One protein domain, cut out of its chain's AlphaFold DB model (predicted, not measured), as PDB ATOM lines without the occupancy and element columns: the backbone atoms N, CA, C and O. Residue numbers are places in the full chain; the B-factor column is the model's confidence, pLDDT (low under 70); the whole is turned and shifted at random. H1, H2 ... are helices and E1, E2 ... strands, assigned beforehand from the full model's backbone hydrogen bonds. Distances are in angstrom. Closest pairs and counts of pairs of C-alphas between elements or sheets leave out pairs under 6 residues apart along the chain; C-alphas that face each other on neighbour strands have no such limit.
ATOM      1  N   TYR A   7      53.545  30.255  -9.019       49.44
ATOM      2  CA  TYR A   7      53.695  31.543  -8.374       49.44
ATOM      3  C   TYR A   7      52.659  32.497  -8.931       49.44
ATOM      4  O   TYR A   7      52.433  32.577 -10.143       49.44
ATOM      5  N   VAL A   8      52.053  33.238  -8.019       53.16
ATOM      6  CA  VAL A   8      51.157  34.328  -8.352       53.16
ATOM      7  C   VAL A   8      51.968  35.618  -8.367       53.16
ATOM      8  O   VAL A   8      52.507  36.017  -7.336       53.16
ATOM      9  N   GLN A   9      52.072  36.264  -9.527       45.16
ATOM     10  CA  GLN A   9      52.683  37.585  -9.633       45.16
ATOM     11  C   GLN A   9      51.588  38.659  -9.596       45.16
ATOM     12  O   GLN A   9      50.676  38.653 -10.426       45.16
ATOM     13  N   GLU A  10      51.676  39.589  -8.642       45.56
ATOM     14  CA  GLU A  10      50.796  40.759  -8.608       45.56
ATOM     15  C   GLU A  10      51.095  41.670  -9.808       45.56
ATOM     16  O   GLU A  10      52.229  42.106 -10.018       45.56
ATOM     17  N   CYS A  11      50.069  41.949 -10.613       37.50
ATOM     18  CA  CYS A  11      50.097  43.000 -11.626       37.50
ATOM     19  C   CYS A  11      49.297  44.196 -11.096       37.50
ATOM     20  O   CYS A  11      48.246  44.013 -10.482       37.50
ATOM     21  N   GLY A  12      49.819  45.410 -11.303       37.44
ATOM     22  CA  GLY A  12      49.236  46.654 -10.798       37.44
ATOM     23  C   GLY A  12      47.782  46.886 -11.231       37.44
ATOM     24  O   GLY A  12      47.352  46.409 -12.275       37.44
ATOM     25  N   ALA A  13      47.073  47.624 -10.369       44.50
ATOM     26  CA  ALA A  13      45.661  48.016 -10.379       44.50
ATOM     27  C   ALA A  13      44.884  47.839 -11.705       44.50
ATOM     28  O   ALA A  13      45.244  48.428 -12.720       44.50
ATOM     29  N   TYR A  14      43.735  47.155 -11.602       40.78
ATOM     30  CA  TYR A  14      42.745  46.820 -12.643       40.78
ATOM     31  C   TYR A  14      43.027  45.559 -13.472       40.78
ATOM     32  O   TYR A  14      43.232  45.629 -14.679       40.78
ATOM     33  N   CYS A  15      42.906  44.379 -12.859       38.22
ATOM     34  CA  CYS A  15      42.364  43.230 -13.585       38.22
ATOM     35  C   CYS A  15      41.761  42.222 -12.603       38.22
ATOM     36  O   CYS A  15      42.476  41.522 -11.887       38.22
ATOM     37  N   ASP A  16      40.432  42.175 -12.552       45.41
ATOM     38  CA  ASP A  16      39.701  41.161 -11.807       45.41
ATOM     39  C   ASP A  16      40.035  39.760 -12.363       45.41
ATOM     40  O   ASP A  16      39.797  39.445 -13.527       45.41
ATOM     41  N   ILE A  17      40.566  38.909 -11.480       50.56
ATOM     42  CA  ILE A  17      40.538  37.433 -11.522       50.56
ATOM     43  C   ILE A  17      41.525  36.725 -12.482       50.56
ATOM     44  O   ILE A  17      41.686  35.510 -12.377       50.56
ATOM     45  N   LEU A  18      42.295  37.420 -13.326       48.28
ATOM     46  CA  LEU A  18      43.392  36.792 -14.093       48.28
ATOM     47  C   LEU A  18      44.764  37.310 -13.654       48.28
ATOM     48  O   LEU A  18      45.391  38.145 -14.302       48.28
ATOM     49  N   GLN A  19      45.233  36.779 -12.526       57.06
ATOM     50  CA  GLN A  19      46.619  36.919 -12.090       57.06
ATOM     51  C   GLN A  19      47.564  36.218 -13.071       57.06
ATOM     52  O   GLN A  19      47.277  35.124 -13.565       57.06
ATOM     53  N   PHE A  20      48.721  36.829 -13.333       62.16
ATOM     54  CA  PHE A  20      49.781  36.184 -14.099       62.16
ATOM     55  C   PHE A  20      50.348  35.015 -13.288       62.16
ATOM     56  O   PHE A  20      51.051  35.207 -12.294       62.16
ATOM     57  N   LEU A  21      50.028  33.800 -13.732       67.69
ATOM     58  CA  LEU A  21      50.540  32.560 -13.162       67.69
ATOM     59  C   LEU A  21      51.861  32.192 -13.838       67.69
ATOM     60  O   LEU A  21      51.919  31.979 -15.055       67.69
ATOM     61  N   GLN A  22      52.917  32.102 -13.036       75.69
ATOM     62  CA  GLN A  22      54.215  31.572 -13.446       75.69
ATOM     63  C   GLN A  22      54.336  30.135 -12.945       75.69
ATOM     64  O   GLN A  22      54.137  29.869 -11.762       75.69
ATOM     65  N   ALA A  23      54.659  29.208 -13.841       76.38
ATOM     66  CA  ALA A  23      54.838  27.800 -13.511       76.38
ATOM     67  C   ALA A  23      56.147  27.289 -14.109       76.38
ATOM     68  O   ALA A  23      56.577  27.752 -15.167       76.38
ATOM     69  N   ASN A  24      56.744  26.296 -13.457       79.38
ATOM     70  CA  ASN A  24      58.007  25.703 -13.896       79.38
ATOM     71  C   ASN A  24      57.848  24.839 -15.157       79.38
ATOM     72  O   ASN A  24      58.836  24.530 -15.823       79.38
ATOM     73  N   SER A  25      56.616  24.457 -15.509       80.00
ATOM     74  CA  SER A  25      56.313  23.714 -16.729       80.00
ATOM     75  C   SER A  25      55.013  24.179 -17.410       80.00
ATOM     76  O   SER A  25      54.077  24.623 -16.735       80.00
ATOM     77  N   PRO A  26      54.903  24.036 -18.748       82.38
ATOM     78  CA  PRO A  26      53.663  24.317 -19.476       82.38
ATOM     79  C   PRO A  26      52.486  23.448 -19.011       82.38
ATOM     80  O   PRO A  26      51.359  23.930 -18.929       82.38
ATOM     81  N   ASP A  27      52.764  22.186 -18.665       80.75
ATOM     82  CA  ASP A  27      51.761  21.227 -18.195       80.75
ATOM     83  C   ASP A  27      51.158  21.681 -16.849       80.75
ATOM     84  O   ASP A  27      49.950  21.591 -16.633       80.75
ATOM     85  N   GLU A  28      51.969  22.249 -15.952       77.88
ATOM     86  CA  GLU A  28      51.491  22.834 -14.692       77.88
ATOM     87  C   GLU A  28      50.616  24.057 -14.899       77.88
ATOM     88  O   GLU A  28      49.547  24.149 -14.294       77.88
ATOM     89  N   LYS A  29      51.047  24.972 -15.770       81.75
ATOM     90  CA  LYS A  29      50.275  26.172 -16.089       81.75
ATOM     91  C   LYS A  29      48.893  25.802 -16.632       81.75
ATOM     92  O   LYS A  29      47.890  26.286 -16.113       81.75
ATOM     93  N   ALA A  30      48.840  24.878 -17.591       83.00
ATOM     94  CA  ALA A  30      47.589  24.422 -18.189       83.00
ATOM     95  C   ALA A  30      46.634  23.790 -17.158       83.00
ATOM     96  O   ALA A  30      45.431  24.044 -17.194       83.00
ATOM     97  N   LEU A  31      47.153  23.005 -16.203       80.44
ATOM     98  CA  LEU A  31      46.335  22.403 -15.142       80.44
ATOM     99  C   LEU A  31      45.727  23.449 -14.194       80.44
ATOM    100  O   LEU A  31      44.574  23.301 -13.775       80.44
ATOM    101  N   VAL A  32      46.484  24.494 -13.844       79.94
ATOM    102  CA  VAL A  32      45.993  25.589 -12.993       79.94
ATOM    103  C   VAL A  32      44.963  26.439 -13.734       79.94
ATOM    104  O   VAL A  32      43.894  26.705 -13.189       79.94
ATOM    105  N   GLU A  33      45.228  26.793 -14.990       82.00
ATOM    106  CA  GLU A  33      44.295  27.559 -15.825       82.00
ATOM    107  C   GLU A  33      42.977  26.804 -16.051       82.00
ATOM    108  O   GLU A  33      41.899  27.374 -15.878       82.00
ATOM    109  N   ALA A  34      43.036  25.505 -16.360       81.56
ATOM    110  CA  ALA A  34      41.843  24.673 -16.507       81.56
ATOM    111  C   ALA A  34      41.040  24.584 -15.199       81.56
ATOM    112  O   ALA A  34      39.813  24.654 -15.204       81.56
ATOM    113  N   SER A  35      41.723  24.480 -14.057       79.94
ATOM    114  CA  SER A  35      41.060  24.455 -12.752       79.94
ATOM    115  C   SER A  35      40.377  25.794 -12.421       79.94
ATOM    116  O   SER A  35      39.274  25.790 -11.871       79.94
ATOM    117  N   ALA A  36      40.958  26.930 -12.828       80.56
ATOM    118  CA  ALA A  36      40.327  28.246 -12.699       80.56
ATOM    119  C   ALA A  36      39.039  28.352 -13.531       80.56
ATOM    120  O   ALA A  36      38.027  28.848 -13.033       80.56
ATOM    121  N   GLN A  37      39.028  27.802 -14.751       79.06
ATOM    122  CA  GLN A  37      37.817  27.721 -15.585       79.06
ATOM    123  C   GLN A  37      36.707  26.875 -14.939       79.06
ATOM    124  O   GLN A  37      35.524  27.145 -15.143       79.06
ATOM    125  N   LEU A  38      37.081  25.888 -14.118       76.88
ATOM    126  CA  LEU A  38      36.154  25.061 -13.340       76.88
ATOM    127  C   LEU A  38      35.715  25.705 -12.012       76.88
ATOM    128  O   LEU A  38      34.910  25.119 -11.293       76.88
ATOM    129  N   GLY A  39      36.188  26.915 -11.698       76.88
ATOM    130  CA  GLY A  39      35.801  27.656 -10.497       76.88
ATOM    131  C   GLY A  39      36.736  27.488  -9.300       76.88
ATOM    132  O   GLY A  39      36.355  27.888  -8.206       76.88
ATOM    133  N   TYR A  40      37.940  26.942  -9.488       80.69
ATOM    134  CA  TYR A  40      38.993  26.882  -8.468       80.69
ATOM    135  C   TYR A  40      40.130  27.832  -8.844       80.69
ATOM    136  O   TYR A  40      40.991  27.481  -9.647       80.69
ATOM    137  N   VAL A  41      40.148  29.037  -8.278       82.56
ATOM    138  CA  VAL A  41      41.111  30.087  -8.644       82.56
ATOM    139  C   VAL A  41      42.215  30.180  -7.596       82.56
ATOM    140  O   VAL A  41      41.938  30.454  -6.431       82.56
ATOM    141  N   LEU A  42      43.470  29.974  -7.999       81.81
ATOM    142  CA  LEU A  42      44.629  30.207  -7.134       81.81
ATOM    143  C   LEU A  42      44.876  31.719  -7.005       81.81
ATOM    144  O   LEU A  42      45.171  32.370  -8.003       81.81
ATOM    145  N   LYS A  43      44.748  32.259  -5.789       85.38
ATOM    146  CA  LYS A  43      44.828  33.699  -5.484       85.38
ATOM    147  C   LYS A  43      46.176  34.123  -4.912       85.38
ATOM    148  O   LYS A  43      46.640  35.224  -5.189       85.38
ATOM    149  N   SER A  44      46.800  33.291  -4.081       84.81
ATOM    150  CA  SER A  44      48.143  33.582  -3.570       84.81
ATOM    151  C   SER A  44      48.906  32.323  -3.184       84.81
ATOM    152  O   SER A  44      48.319  31.286  -2.858       84.81
ATOM    153  N   THR A  45      50.231  32.439  -3.246       85.44
ATOM    154  CA  THR A  45      51.189  31.423  -2.810       85.44
ATOM    155  C   THR A  45      52.249  32.083  -1.944       85.44
ATOM    156  O   THR A  45      53.236  32.617  -2.451       85.44
ATOM    157  N   GLU A  46      52.039  32.063  -0.640       89.44
ATOM    158  CA  GLU A  46      52.896  32.733   0.335       89.44
ATOM    159  C   GLU A  46      53.691  31.702   1.133       89.44
ATOM    160  O   GLU A  46      53.332  30.525   1.185       89.44
ATOM    161  N   ILE A  47      54.791  32.128   1.747       88.56
ATOM    162  CA  ILE A  47      55.451  31.329   2.778       88.56
ATOM    163  C   ILE A  47      54.915  31.813   4.120       88.56
ATOM    164  O   ILE A  47      55.073  32.983   4.463       88.56
ATOM    165  N   ASP A  48      54.264  30.919   4.855       88.88
ATOM    166  CA  ASP A  48      53.916  31.148   6.250       88.88
ATOM    167  C   ASP A  48      55.209  31.072   7.065       88.88
ATOM    168  O   ASP A  48      55.810  30.005   7.199       88.88
ATOM    169  N   VAL A  49      55.678  32.227   7.536       87.31
ATOM    170  CA  VAL A  49      56.971  32.366   8.219       87.31
ATOM    171  C   VAL A  49      56.960  31.677   9.585       87.31
ATOM    172  O   VAL A  49      57.993  31.172  10.014       87.31
ATOM    173  N   GLU A  50      55.808  31.622  10.258       87.81
ATOM    174  CA  GLU A  50      55.693  31.030  11.594       87.81
ATOM    175  C   GLU A  50      55.806  29.509  11.535       87.81
ATOM    176  O   GLU A  50      56.475  28.895  12.366       87.81
ATOM    177  N   GLN A  51      55.175  28.898  10.533       84.19
ATOM    178  CA  GLN A  51      55.194  27.445  10.360       84.19
ATOM    179  C   GLN A  51      56.251  26.959   9.365       84.19
ATOM    180  O   GLN A  51      56.475  25.755   9.260       84.19
ATOM    181  N   ASN A  52      56.910  27.875   8.651       87.44
ATOM    182  CA  ASN A  52      57.849  27.588   7.569       87.44
ATOM    183  C   ASN A  52      57.255  26.639   6.506       87.44
ATOM    184  O   ASN A  52      57.911  25.713   6.026       87.44
ATOM    185  N   VAL A  53      55.988  26.864   6.148       89.06
ATOM    186  CA  VAL A  53      55.247  26.081   5.144       89.06
ATOM    187  C   VAL A  53      54.736  26.987   4.037       89.06
ATOM    188  O   VAL A  53      54.554  28.190   4.225       89.06
ATOM    189  N   ARG A  54      54.458  26.424   2.861       88.44
ATOM    190  CA  ARG A  54      53.829  27.199   1.786       88.44
ATOM    191  C   ARG A  54      52.319  27.252   2.001       88.44
ATOM    192  O   ARG A  54      51.665  26.217   2.054       88.44
ATOM    193  N   LYS A  55      51.759  28.453   2.061       91.44
ATOM    194  CA  LYS A  55      50.325  28.722   2.140       91.44
ATOM    195  C   LYS A  55      49.766  28.981   0.743       91.44
ATOM    196  O   LYS A  55      50.253  29.855   0.029       91.44
ATOM    197  N   LEU A  56      48.743  28.224   0.357       88.75
ATOM    198  CA  LEU A  56      47.986  28.426  -0.876       88.75
ATOM    199  C   LEU A  56      46.596  28.951  -0.534       88.75
ATOM    200  O   LEU A  56      45.843  28.294   0.187       88.75
ATOM    201  N   THR A  57      46.244  30.097  -1.102       89.00
ATOM    202  CA  THR A  57      44.900  30.667  -0.999       89.00
ATOM    203  C   THR A  57      44.156  30.386  -2.298       89.00
ATOM    204  O   THR A  57      44.567  30.848  -3.362       89.00
ATOM    205  N   VAL A  58      43.070  29.619  -2.226       85.38
ATOM    206  CA  VAL A  58      42.233  29.243  -3.373       85.38
ATOM    207  C   VAL A  58      40.831  29.790  -3.165       85.38
ATOM    208  O   VAL A  58      40.250  29.620  -2.101       85.38
ATOM    209  N   VAL A  59      40.258  30.420  -4.182       85.38
ATOM    210  CA  VAL A  59      38.854  30.828  -4.173       85.38
ATOM    211  C   VAL A  59      38.049  29.794  -4.951       85.38
ATOM    212  O   VAL A  59      38.306  29.556  -6.131       85.38
ATOM    213  N   GLU A  60      37.089  29.167  -4.282       83.12
ATOM    214  CA  GLU A  60      36.211  28.148  -4.854       83.12
ATOM    215  C   GLU A  60      34.830  28.731  -5.158       83.12
ATOM    216  O   GLU A  60      34.215  29.394  -4.322       83.12
ATOM    217  N   LYS A  61      34.319  28.454  -6.358       80.56
ATOM    218  CA  LYS A  61      32.953  28.769  -6.763       80.56
ATOM    219  C   LYS A  61      32.002  27.674  -6.293       80.56
ATOM    220  O   LYS A  61      31.876  26.633  -6.932       80.56
ATOM    221  N   GLN A  62      31.247  27.946  -5.241       72.50
ATOM    222  CA  GLN A  62      30.169  27.075  -4.798       72.50
ATOM    223  C   GLN A  62      28.865  27.448  -5.504       72.50
ATOM    224  O   GLN A  62      28.409  28.595  -5.467       72.50
ATOM    225  N   VAL A  63      28.252  26.472  -6.175       67.56
ATOM    226  CA  VAL A  63      26.937  26.635  -6.803       67.56
ATOM    227  C   VAL A  63      25.888  26.032  -5.879       67.56
ATOM    228  O   VAL A  63      25.813  24.814  -5.731       67.56
ATOM    229  N   SER A  64      25.053  26.876  -5.271       61.19
ATOM    230  CA  SER A  64      23.881  26.394  -4.540       61.19
ATOM    231  C   SER A  64      22.793  25.981  -5.532       61.19
ATOM    232  O   SER A  64      22.355  26.775  -6.362       61.19
ATOM    233  N   THR A  65      22.341  24.729  -5.462       56.62
ATOM    234  CA  THR A  65      21.238  24.195  -6.282       56.62
ATOM    235  C   THR A  65      19.868  24.322  -5.609       56.62
ATOM    236  O   THR A  65      18.876  23.843  -6.155       56.62
ATOM    237  N   ARG A  66      19.759  25.011  -4.460       58.12
ATOM    238  CA  ARG A  66      18.487  25.229  -3.736       58.12
ATOM    239  C   ARG A  66      17.596  26.310  -4.381       58.12
ATOM    240  O   ARG A  66      17.133  27.224  -3.709       58.12
ATOM    241  N   GLY A  67      17.362  26.212  -5.690       53.72
ATOM    242  CA  GLY A  67      16.340  26.979  -6.419       53.72
ATOM    243  C   GLY A  67      16.765  28.345  -6.971       53.72
ATOM    244  O   GLY A  67      16.100  28.860  -7.864       53.72
ATOM    245  N   VAL A  68      17.896  28.904  -6.535       59.66
ATOM    246  CA  VAL A  68      18.486  30.124  -7.109       59.66
ATOM    247  C   VAL A  68      19.944  29.828  -7.439       59.66
ATOM    248  O   VAL A  68      20.694  29.414  -6.561       59.66
ATOM    249  N   ARG A  69      20.355  30.025  -8.700       57.22
ATOM    250  CA  ARG A  69      21.755  29.869  -9.140       57.22
ATOM    251  C   ARG A  69      22.608  31.034  -8.629       57.22
ATOM    252  O   ARG A  69      23.117  31.823  -9.420       57.22
ATOM    253  N   THR A  70      22.757  31.165  -7.317       61.88
ATOM    254  CA  THR A  70      23.746  32.061  -6.720       61.88
ATOM    255  C   THR A  70      25.083  31.337  -6.658       61.88
ATOM    256  O   THR A  70      25.215  30.272  -6.054       61.88
ATOM    257  N   ALA A  71      26.078  31.899  -7.345       68.69
ATOM    258  CA  ALA A  71      27.463  31.500  -7.172       68.69
ATOM    259  C   ALA A  71      28.013  32.237  -5.951       68.69
ATOM    260  O   ALA A  71      28.056  33.467  -5.949       68.69
ATOM    261  N   VAL A  72      28.406  31.490  -4.924       81.38
ATOM    262  CA  VAL A  72      29.114  32.029  -3.762       81.38
ATOM    263  C   VAL A  72      30.581  31.668  -3.922       81.38
ATOM    264  O   VAL A  72      30.909  30.513  -4.178       81.38
ATOM    265  N   TRP A  73      31.459  32.658  -3.808       82.62
ATOM    266  CA  TRP A  73      32.900  32.444  -3.836       82.62
ATOM    267  C   TRP A  73      33.408  32.318  -2.402       82.62
ATOM    268  O   TRP A  73      33.212  33.229  -1.600       82.62
ATOM    269  N   THR A  74      34.037  31.193  -2.078       86.69
ATOM    270  CA  THR A  74      34.577  30.920  -0.742       86.69
ATOM    271  C   THR A  74      36.087  30.792  -0.800       86.69
ATOM    272  O   THR A  74      36.617  30.010  -1.585       86.69
ATOM    273  N   GLU A  75      36.783  31.540   0.051       89.88
ATOM    274  CA  GLU A  75      38.233  31.423   0.195       89.88
ATOM    275  C   GLU A  75      38.580  30.176   1.018       89.88
ATOM    276  O   GLU A  75      37.957  29.902   2.042       89.88
ATOM    277  N   GLN A  76      39.544  29.401   0.537       86.44
ATOM    278  CA  GLN A  76      40.032  28.158   1.115       86.44
ATOM    279  C   GLN A  76      41.551  28.245   1.242       86.44
ATOM    280  O   GLN A  76      42.245  28.595   0.285       86.44
ATOM    281  N   VAL A  77      42.069  27.913   2.423       91.19
ATOM    282  CA  VAL A  77      43.504  27.956   2.714       91.19
ATOM    283  C   VAL A  77      44.043  26.539   2.847       91.19
ATOM    284  O   VAL A  77      43.563  25.757   3.665       91.19
ATOM    285  N   TYR A  78      45.067  26.232   2.059       88.44
ATOM    286  CA  TYR A  78      45.817  24.983   2.130       88.44
ATOM    287  C   TYR A  78      47.241  25.278   2.589       88.44
ATOM    288  O   TYR A  78      47.840  26.257   2.147       88.44
ATOM    289  N   LEU A  79      47.804  24.420   3.436       91.81
ATOM    290  CA  LEU A  79      49.205  24.516   3.854       91.81
ATOM    291  C   LEU A  79      49.973  23.325   3.292       91.81
ATOM    292  O   LEU A  79      49.525  22.191   3.423       91.81
ATOM    293  N   ILE A  80      51.105  23.577   2.648       89.25
ATOM    294  CA  ILE A  80      51.954  22.558   2.033       89.25
ATOM    295  C   ILE A  80      53.157  22.344   2.934       89.25
ATOM    296  O   ILE A  80      54.061  23.181   2.978       89.25
ATOM    297  N   ASP A  81      53.144  21.221   3.644       89.62
ATOM    298  CA  ASP A  81      54.180  20.870   4.614       89.62
ATOM    299  C   ASP A  81      55.434  20.345   3.911       89.62
ATOM    300  O   ASP A  81      56.555  20.684   4.281       89.62
ATOM    301  N   ILE A  82      55.255  19.512   2.880       88.69
ATOM    302  CA  ILE A  82      56.357  18.870   2.158       88.69
ATOM    303  C   ILE A  82      56.048  18.851   0.666       88.69
ATOM    304  O   ILE A  82      54.951  18.471   0.252       88.69
ATOM    305  N   THR A  83      57.045  19.210  -0.142       87.44
ATOM    306  CA  THR A  83      57.031  19.044  -1.598       87.44
ATOM    307  C   THR A  83      58.160  18.103  -2.002       87.44
ATOM    308  O   THR A  83      59.328  18.366  -1.734       87.44
ATOM    309  N   LEU A  84      57.803  16.995  -2.646       86.62
ATOM    310  CA  LEU A  84      58.724  16.130  -3.367       86.62
ATOM    311  C   LEU A  84      58.643  16.504  -4.843       86.62
ATOM    312  O   LEU A  84      57.705  16.109  -5.545       86.62
ATOM    313  N   GLU A  85      59.633  17.275  -5.279       87.19
ATOM    314  CA  GLU A  85      59.747  17.757  -6.650       87.19
ATOM    315  C   GLU A  85      59.722  16.623  -7.675       87.19
ATOM    316  O   GLU A  85      59.962  15.445  -7.371       87.19
ATOM    317  N   PHE A  86      59.425  16.996  -8.919       83.62
ATOM    318  CA  PHE A  86      59.475  16.051 -10.022       83.62
ATOM    319  C   PHE A  86      60.872  15.432 -10.127       83.62
ATOM    320  O   PHE A  86      61.873  16.126 -10.294       83.62
ATOM    321  N   ASN A  87      60.920  14.104 -10.069       84.06
ATOM    322  CA  ASN A  87      62.134  13.335 -10.288       84.06
ATOM    323  C   ASN A  87      61.965  12.505 -11.579       84.06
ATOM    324  O   ASN A  87      60.989  11.756 -11.665       84.06
ATOM    325  N   PRO A  88      62.878  12.601 -12.568       83.88
ATOM    326  CA  PRO A  88      62.776  11.865 -13.833       83.88
ATOM    327  C   PRO A  88      62.769  10.336 -13.704       83.88
ATOM    328  O   PRO A  88      62.142   9.666 -14.521       83.88
ATOM    329  N   GLU A  89      63.428   9.776 -12.687       85.06
ATOM    330  CA  GLU A  89      63.425   8.336 -12.400       85.06
ATOM    331  C   GLU A  89      62.059   7.902 -11.863       85.06
ATOM    332  O   GLU A  89      61.487   6.912 -12.316       85.06
ATOM    333  N   ARG A  90      61.487   8.698 -10.948       79.12
ATOM    334  CA  ARG A  90      60.147   8.462 -10.387       79.12
ATOM    335  C   ARG A  90      59.019   8.822 -11.353       79.12
ATOM    336  O   ARG A  90      57.920   8.310 -11.199       79.12
ATOM    337  N   LYS A  91      59.257   9.727 -12.309       86.00
ATOM    338  CA  LYS A  91      58.264  10.319 -13.230       86.00
ATOM    339  C   LYS A  91      57.027  10.889 -12.519       86.00
ATOM    340  O   LYS A  91      55.926  10.886 -13.073       86.00
ATOM    341  N   GLN A  92      57.217  11.380 -11.296       82.62
ATOM    342  CA  GLN A  92      56.146  11.776 -10.387       82.62
ATOM    343  C   GLN A  92      56.583  12.953  -9.506       82.62
ATOM    344  O   GLN A  92      57.734  13.022  -9.073       82.62
ATOM    345  N   MET A  93      55.638  13.839  -9.198       83.31
ATOM    346  CA  MET A  93      55.716  14.871  -8.164       83.31
ATOM    347  C   MET A  93      54.681  14.560  -7.074       83.31
ATOM    348  O   MET A  93      53.573  14.115  -7.384       83.31
ATOM    349  N   THR A  94      55.027  14.804  -5.810       82.69
ATOM    350  CA  THR A  94      54.165  14.519  -4.651       82.69
ATOM    351  C   THR A  94      54.198  15.683  -3.667       82.69
ATOM    352  O   THR A  94      55.267  16.221  -3.413       82.69
ATOM    353  N   VAL A  95      53.065  16.047  -3.069       84.31
ATOM    354  CA  VAL A  95      53.027  17.011  -1.958       84.31
ATOM    355  C   VAL A  95      52.192  16.477  -0.804       84.31
ATOM    356  O   VAL A  95      51.228  15.740  -1.013       84.31
ATOM    357  N   MET A  96      52.544  16.875   0.413       86.62
ATOM    358  CA  MET A  96      51.713  16.696   1.598       86.62
ATOM    359  C   MET A  96      51.072  18.036   1.947       86.62
ATOM    360  O   MET A  96      51.774  19.027   2.145       86.62
ATOM    361  N   ALA A  97      49.743  18.060   1.985       85.19
ATOM    362  CA  ALA A  97      48.955  19.260   2.195       85.19
ATOM    363  C   ALA A  97      47.958  19.090   3.345       85.19
ATOM    364  O   ALA A  97      47.220  18.102   3.398       85.19
ATOM    365  N   ARG A  98      47.872  20.103   4.204       90.94
ATOM    366  CA  ARG A  98      46.758  20.325   5.125       90.94
ATOM    367  C   ARG A  98      45.629  21.032   4.396       90.94
ATOM    368  O   ARG A  98      45.834  22.075   3.775       90.94
ATOM    369  N   HIS A  99      44.446  20.442   4.462       86.38
ATOM    370  CA  HIS A  99      43.225  20.997   3.891       86.38
ATOM    371  C   HIS A  99      42.508  21.915   4.895       86.38
ATOM    372  O   HIS A  99      42.724  21.788   6.101       86.38
ATOM    373  N   PRO A 100      41.610  22.802   4.421       85.69
ATOM    374  CA  PRO A 100      40.852  23.732   5.268       85.69
ATOM    375  C   PRO A 100      40.031  23.068   6.385       85.69
ATOM    376  O   PRO A 100      39.767  23.667   7.420       85.69
ATOM    377  N   ASN A 101      39.626  21.817   6.182       84.06
ATOM    378  CA  ASN A 101      38.896  20.993   7.148       84.06
ATOM    379  C   ASN A 101      39.801  20.362   8.233       84.06
ATOM    380  O   ASN A 101      39.318  19.567   9.036       84.06
ATOM    381  N   GLY A 102      41.104  20.663   8.233       86.75
ATOM    382  CA  GLY A 102      42.088  20.137   9.181       86.75
ATOM    383  C   GLY A 102      42.657  18.758   8.832       86.75
ATOM    384  O   GLY A 102      43.480  18.243   9.587       86.75
ATOM    385  N   THR A 103      42.262  18.143   7.711       84.56
ATOM    386  CA  THR A 103      42.786  16.829   7.310       84.56
ATOM    387  C   THR A 103      44.088  16.944   6.523       84.56
ATOM    388  O   THR A 103      44.340  17.918   5.813       84.56
ATOM    389  N   TYR A 104      44.921  15.907   6.620       85.69
ATOM    390  CA  TYR A 104      46.191  15.810   5.907       85.69
ATOM    391  C   TYR A 104      46.038  14.902   4.694       85.69
ATOM    392  O   TYR A 104      45.509  13.792   4.791       85.69
ATOM    393  N   HIS A 105      46.525  15.357   3.547       79.62
ATOM    394  CA  HIS A 105      46.436  14.624   2.295       79.62
ATOM    395  C   HIS A 105      47.771  14.615   1.573       79.62
ATOM    396  O   HIS A 105      48.403  15.653   1.395       79.62
ATOM    397  N   ILE A 106      48.157  13.438   1.095       79.75
ATOM    398  CA  ILE A 106      49.225  13.289   0.118       79.75
ATOM    399  C   ILE A 106      48.577  13.334  -1.255       79.75
ATOM    400  O   ILE A 106      47.706  12.516  -1.557       79.75
ATOM    401  N   HIS A 107      48.999  14.280  -2.080       80.12
ATOM    402  CA  HIS A 107      48.613  14.360  -3.480       80.12
ATOM    403  C   HIS A 107      49.815  13.973  -4.333       80.12
ATOM    404  O   HIS A 107      50.936  14.386  -4.040       80.12
ATOM    405  N   SER A 108      49.592  13.200  -5.392       79.69
ATOM    406  CA  SER A 108      50.626  12.756  -6.334       79.69
ATOM    407  C   SER A 108      50.170  12.966  -7.774       79.69
ATOM    408  O   SER A 108      49.011  12.707  -8.098       79.69
ATOM    409  N   LYS A 109      51.072  13.449  -8.634       81.38
ATOM    410  CA  LYS A 109      50.860  13.535 -10.081       81.38
ATOM    411  C   LYS A 109      52.036  12.918 -10.822       81.38
ATOM    412  O   LYS A 109      53.181  13.157 -10.441       81.38
ATOM    413  N   GLY A 110      51.785  12.165 -11.883       81.38
ATOM    414  CA  GLY A 110      52.862  11.530 -12.639       81.38
ATOM    415  C   GLY A 110      52.388  10.747 -13.853       81.38
ATOM    416  O   GLY A 110      51.208  10.770 -14.206       81.38
ATOM    417  N   ALA A 111      53.330  10.055 -14.489       80.81
ATOM    418  CA  ALA A 111      53.045   9.132 -15.583       80.81
ATOM    419  C   ALA A 111      52.329   7.868 -15.077       80.81
ATOM    420  O   ALA A 111      52.561   7.437 -13.945       80.81
ATOM    421  N   GLU A 112      51.534   7.231 -15.938       76.25
ATOM    422  CA  GLU A 112      50.777   6.004 -15.638       76.25
ATOM    423  C   GLU A 112      51.617   4.948 -14.914       76.25
ATOM    424  O   GLU A 112      51.300   4.531 -13.802       76.25
ATOM    425  N   THR A 113      52.760   4.603 -15.514       73.69
ATOM    426  CA  THR A 113      53.666   3.546 -15.049       73.69
ATOM    427  C   THR A 113      54.227   3.802 -13.651       73.69
ATOM    428  O   THR A 113      54.663   2.868 -12.992       73.69
ATOM    429  N   SER A 114      54.255   5.064 -13.210       69.69
ATOM    430  CA  SER A 114      54.725   5.450 -11.872       69.69
ATOM    431  C   SER A 114      53.620   5.448 -10.817       69.69
ATOM    432  O   SER A 114      53.903   5.322  -9.630       69.69
ATOM    433  N   MET A 115      52.368   5.615 -11.244       70.12
ATOM    434  CA  MET A 115      51.215   5.810 -10.363       70.12
ATOM    435  C   MET A 115      50.421   4.515 -10.144       70.12
ATOM    436  O   MET A 115      49.764   4.387  -9.116       70.12
ATOM    437  N   LEU A 116      50.480   3.574 -11.092       66.88
ATOM    438  CA  LEU A 116      49.713   2.322 -11.100       66.88
ATOM    439  C   LEU A 116      50.590   1.076 -10.887       66.88
ATOM    440  O   LEU A 116      50.329   0.025 -11.472       66.88
ATOM    441  N   SER A 117      51.655   1.167 -10.082       58.00
ATOM    442  CA  SER A 117      52.407  -0.040  -9.722       58.00
ATOM    443  C   SER A 117      51.481  -1.062  -9.026       58.00
ATOM    444  O   SER A 117      50.517  -0.655  -8.368       58.00
ATOM    445  N   PRO A 118      51.747  -2.380  -9.142       51.62
ATOM    446  CA  PRO A 118      50.811  -3.441  -8.735       51.62
ATOM    447  C   PRO A 118      50.328  -3.369  -7.276       51.62
ATOM    448  O   PRO A 118      49.299  -3.939  -6.932       51.62
ATOM    449  N   GLU A 119      51.063  -2.667  -6.415       52.03
ATOM    450  CA  GLU A 119      50.784  -2.519  -4.983       52.03
ATOM    451  C   GLU A 119      49.733  -1.437  -4.660       52.03
ATOM    452  O   GLU A 119      49.245  -1.377  -3.532       52.03
ATOM    453  N   VAL A 120      49.361  -0.584  -5.625       52.59
ATOM    454  CA  VAL A 120      48.421   0.547  -5.441       52.59
ATOM    455  C   VAL A 120      47.030   0.248  -6.030       52.59
ATOM    456  O   VAL A 120      46.093   1.036  -5.891       52.59
ATOM    457  N   SER A 121      46.860  -0.923  -6.647       46.69
ATOM    458  CA  SER A 121      45.627  -1.338  -7.314       46.69
ATOM    459  C   SER A 121      44.540  -1.730  -6.313       46.69
ATOM    460  O   SER A 121      44.376  -2.900  -5.981       46.69
ATOM    461  N   PHE A 122      43.742  -0.765  -5.856       42.34
ATOM    462  CA  PHE A 122      42.416  -1.069  -5.324       42.34
ATOM    463  C   PHE A 122      41.332  -0.373  -6.141       42.34
ATOM    464  O   PHE A 122      41.185   0.846  -6.113       42.34
ATOM    465  N   THR A 123      40.579  -1.225  -6.849       45.19
ATOM    466  CA  THR A 123      39.269  -1.000  -7.474       45.19
ATOM    467  C   THR A 123      39.192   0.205  -8.400       45.19
ATOM    468  O   THR A 123      38.901   1.279  -7.899       45.19
ATOM    469  N   LEU A 124      39.399   0.023  -9.719       47.56
ATOM    470  CA  LEU A 124      38.786   0.806 -10.824       47.56
ATOM    471  C   LEU A 124      39.300   0.374 -12.238       47.56
ATOM    472  O   LEU A 124      39.437   1.194 -13.141       47.56
ATOM    473  N   GLU A 125      39.575  -0.912 -12.486       49.81
ATOM    474  CA  GLU A 125      40.311  -1.367 -13.695       49.81
ATOM    475  C   GLU A 125      39.613  -1.139 -15.059       49.81
ATOM    476  O   GLU A 125      40.286  -1.095 -16.088       49.81
ATOM    477  N   ASN A 126      38.291  -0.926 -15.115       37.72
ATOM    478  CA  ASN A 126      37.567  -0.932 -16.403       37.72
ATOM    479  C   ASN A 126      37.292   0.454 -17.026       37.72
ATOM    480  O   ASN A 126      37.199   0.568 -18.250       37.72
ATOM    481  N   ILE A 127      37.179   1.525 -16.230       44.03
ATOM    482  CA  ILE A 127      36.831   2.868 -16.750       44.03
ATOM    483  C   ILE A 127      38.087   3.639 -17.185       44.03
ATOM    484  O   ILE A 127      38.079   4.310 -18.218       44.03
ATOM    485  N   TYR A 128      39.183   3.507 -16.435       46.47
ATOM    486  CA  TYR A 128      40.425   4.234 -16.705       46.47
ATOM    487  C   TYR A 128      41.092   3.745 -17.991       46.47
ATOM    488  O   TYR A 128      41.391   4.556 -18.862       46.47
ATOM    489  N   THR A 129      41.224   2.431 -18.172       46.19
ATOM    490  CA  THR A 129      41.912   1.823 -19.322       46.19
ATOM    491  C   THR A 129      41.290   2.239 -20.660       46.19
ATOM    492  O   THR A 129      42.005   2.559 -21.608       46.19
ATOM    493  N   THR A 130      39.957   2.336 -20.725       32.88
ATOM    494  CA  THR A 130      39.253   2.755 -21.945       32.88
ATOM    495  C   THR A 130      39.476   4.245 -22.239       32.88
ATOM    496  O   THR A 130      39.850   4.590 -23.355       32.88
ATOM    497  N   CYS A 131      39.338   5.142 -21.253       36.62
ATOM    498  CA  CYS A 131      39.600   6.579 -21.455       36.62
ATOM    499  C   CYS A 131      41.064   6.879 -21.832       36.62
ATOM    500  O   CYS A 131      41.323   7.757 -22.655       36.62
ATOM    501  N   LEU A 132      42.021   6.143 -21.267       44.59
ATOM    502  CA  LEU A 132      43.454   6.310 -21.534       44.59
ATOM    503  C   LEU A 132      43.843   5.869 -22.949       44.59
ATOM    504  O   LEU A 132      44.647   6.537 -23.605       44.59
ATOM    505  N   LEU A 133      43.223   4.801 -23.463       35.97
ATOM    506  CA  LEU A 133      43.423   4.369 -24.845       35.97
ATOM    507  C   LEU A 133      42.945   5.441 -25.839       35.97
ATOM    508  O   LEU A 133      43.637   5.749 -26.801       35.97
ATOM    509  N   TRP A 134      41.795   6.070 -25.577       31.03
ATOM    510  CA  TRP A 134      41.253   7.124 -26.442       31.03
ATOM    511  C   TRP A 134      42.070   8.422 -26.398       31.03
ATOM    512  O   TRP A 134      42.244   9.072 -27.424       31.03
ATOM    513  N   LEU A 135      42.600   8.803 -25.232       42.00
ATOM    514  CA  LEU A 135      43.410  10.016 -25.085       42.00
ATOM    515  C   LEU A 135      44.845   9.851 -25.614       42.00
ATOM    516  O   LEU A 135      45.407  10.819 -26.127       42.00
ATOM    517  N   SER A 136      45.423   8.645 -25.547       45.94
ATOM    518  CA  SER A 136      46.752   8.364 -26.118       45.94
ATOM    519  C   SER A 136      46.747   8.375 -27.651       45.94
ATOM    520  O   SER A 136      47.706   8.842 -28.261       45.94
ATOM    521  N   VAL A 137      45.631   7.988 -28.283       41.34
ATOM    522  CA  VAL A 137      45.414   8.107 -29.740       41.34
ATOM    523  C   VAL A 137      45.365   9.571 -30.214       41.34
ATOM    524  O   VAL A 137      45.622   9.845 -31.384       41.34
ATOM    525  N   LEU A 138      45.090  10.531 -29.321       44.50
ATOM    526  CA  LEU A 138      45.032  11.966 -29.636       44.50
ATOM    527  C   LEU A 138      46.368  12.713 -29.433       44.50
ATOM    528  O   LEU A 138      46.369  13.947 -29.455       44.50
ATOM    529  N   ASP A 139      47.474  11.991 -29.206       57.16
ATOM    530  CA  ASP A 139      48.813  12.540 -28.915       57.16
ATOM    531  C   ASP A 139      48.785  13.604 -27.800       57.16
ATOM    532  O   ASP A 139      49.392  14.677 -27.860       57.16
ATOM    533  N   LYS A 140      47.972  13.343 -26.769       69.00
ATOM    534  CA  LYS A 140      47.876  14.202 -25.590       69.00
ATOM    535  C   LYS A 140      48.778  13.660 -24.495       69.00
ATOM    536  O   LYS A 140      48.772  12.468 -24.198       69.00
ATOM    537  N   ARG A 141      49.516  14.556 -23.835       72.50
ATOM    538  CA  ARG A 141      50.208  14.228 -22.586       72.50
ATOM    539  C   ARG A 141      49.166  13.984 -21.499       72.50
ATOM    540  O   ARG A 141      48.399  14.885 -21.166       72.50
ATOM    541  N   ILE A 142      49.144  12.770 -20.961       74.44
ATOM    542  CA  ILE A 142      48.241  12.372 -19.881       74.44
ATOM    543  C   ILE A 142      49.022  12.348 -18.569       74.44
ATOM    544  O   ILE A 142      50.095  11.748 -18.484       74.44
ATOM    545  N   LEU A 143      48.462  12.982 -17.539       70.38
ATOM    546  CA  LEU A 143      48.956  12.920 -16.167       70.38
ATOM    547  C   LEU A 143      47.905  12.257 -15.282       70.38
ATOM    548  O   LEU A 143      46.720  12.578 -15.353       70.38
ATOM    549  N   PHE A 144      48.357  11.356 -14.421       72.62
ATOM    550  CA  PHE A 144      47.521  10.669 -13.445       72.62
ATOM    551  C   PHE A 144      47.579  11.422 -12.128       72.62
ATOM    552  O   PHE A 144      48.659  11.842 -11.717       72.62
ATOM    553  N   LEU A 145      46.432  11.577 -11.467       72.25
ATOM    554  CA  LEU A 145      46.307  12.242 -10.171       72.25
ATOM    555  C   LEU A 145      45.876  11.225  -9.115       72.25
ATOM    556  O   LEU A 145      44.897  10.508  -9.309       72.25
ATOM    557  N   GLY A 146      46.594  11.181  -7.996       69.06
ATOM    558  CA  GLY A 146      46.275  10.349  -6.838       69.06
ATOM    559  C   GLY A 146      46.184  11.192  -5.571       69.06
ATOM    560  O   GLY A 146      46.938  12.151  -5.409       69.06
ATOM    561  N   MET A 147      45.273  10.828  -4.670       73.62
ATOM    562  CA  MET A 147      45.133  11.452  -3.355       73.62
ATOM    563  C   MET A 147      44.966  10.372  -2.287       73.62
ATOM    564  O   MET A 147      44.126   9.485  -2.425       73.62
ATOM    565  N   LYS A 148      45.728  10.475  -1.197       76.69
ATOM    566  CA  LYS A 148      45.608   9.610  -0.019       76.69
ATOM    567  C   LYS A 148      45.443  10.459   1.234       76.69
ATOM    568  O   LYS A 148      46.263  11.335   1.498       76.69
ATOM    569  N   THR A 149      44.403  10.190   2.016       76.38
ATOM    570  CA  THR A 149      44.208  10.820   3.331       76.38
ATOM    571  C   THR A 149      45.127  10.168   4.359       76.38
ATOM    572  O   THR A 149      45.209   8.941   4.437       76.38
ATOM    573  N   VAL A 150      45.803  10.984   5.159       77.75
ATOM    574  CA  VAL A 150      46.671  10.544   6.251       77.75
ATOM    575  C   VAL A 150      45.930  10.772   7.565       77.75
ATOM    576  O   VAL A 150      45.423  11.865   7.811       77.75
ATOM    577  N   LYS A 151      45.834   9.738   8.407       73.25
ATOM    578  CA  LYS A 151      45.355   9.906   9.785       73.25
ATOM    579  C   LYS A 151      46.437  10.641  10.574       73.25
ATOM    580  O   LYS A 151      47.603  10.266  10.487       73.25
TER     581      LYS A 151
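AT A GLANCE: This is residues 7 to 151 of the 159 residues of an uncharacterized protein of Fasciola hepatica (UniProt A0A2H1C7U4). A twisted sheet of six strands is folded at its longest strand, E5, which bends by 80 degrees at residue 81 and runs through both halves: E4 pairs with E5 up to that bend and has E3 on its other side, while E6 pairs with the later part of E5, from residue 78 on, and is followed across the sheet by E7 and E8. At the E3 edge, the small hairpin E1 and E2 packs on E3 through E1, and H1 sits between E2 and E3; near the other edge, short H2 sits by ends of E6, E7 and E8, and a loose arm holding H3 sticks out with residues 117 to 131 and 133 to 139. The printed part has 145 residues, with three named helices and eight named strands in the order E1 E2 H1 E3 E4 E5 E6 E7 H2 H3 E8; the large sheet, in the order E3 E4 E5 E6 E7 E8, is antiparallel, and the class is mixed. The whole is only just compact, close to loose, with a radius of gyration of the C-alphas of 17.5 A, and spans 48 by 43 by 33 A.

HOW THE PARTS SIT: Begin at E1, residues 7 to 9, which forms an antiparallel hairpin with E2, residues 20 to 23; look for N 7 and O 22, 2.8 A apart. The closest C-alphas of E1 and E3, residues 40 to 48, are those of Val 8 and Ser 44, at 5.7 A. H1, residues 26 to 37, is on the large sheet and stands at the sheet's level, with a height of 2.8 A; its closest C-alpha pair with E3 is Ser 35 and Val 41, 7.0 A. From E3 a meander starts, each strand the antiparallel neighbour of the one before: E3, E4 at residues 53 to 63, E5 at 71 to 87, E6 at 92 to 98 and E7 at 104 to 110. Check N 46 and O 55 at 2.9 A for E3 and E4, N 58 and O 76 at 2.8 A for E4 and E5, N 84 and O 94 at 2.8 A for E5 and E6, and N 95 and O 107 at 2.9 A for E6 and E7. E8, residues 144 to 150, is the edge strand beside E7, antiparallel, with N 106 and O 148 at 2.9 A. H2, residues 112 to 115, is on the sheet but over none of its strands; the closest C-alphas of H2 and E8 are those of Glu 112 and Phe 144, 6.1 A. H3, residues 125 to 136, is not on the sheet, and H2 and H3 are apart. In H1 every O i to N i+4 pair is within hydrogen-bond range, in H3 6 of 8 are, and H2 is too short for such a pair.

IN THESE COORDINATES: Find C-alpha 7 at (53.695, 31.543, -8.374), where E1 begins; E2 follows at residues 20 to 23. H1 runs 16.7 A from C-alpha 26 to 37. E3 covers 21.4 A and bends by 55 degrees at residue 43, and E4 covers 30.7 A. E5 runs 39.3 A from C-alpha 71 at (27.463, 31.500, -7.172) to C-alpha 87, with its bend at residue 81. E6 covers 20.0 A and E7 20.2 A; after four-residue H2, H3 covers 17.0 A. E8 runs 19.7 A and ends at C-alpha 150, (46.671, 10.544, 6.251).

THE WHOLE: The two C-alphas farthest apart, those of Ala 13 and Pro 118, are 51.7 A apart. The printed part has no cut, and no link is long. The mean pLDDT of the printed part is 71.3; look for values under 70 at residues 7 to 21, 63 to 71, 114, 116 to 140 and 146.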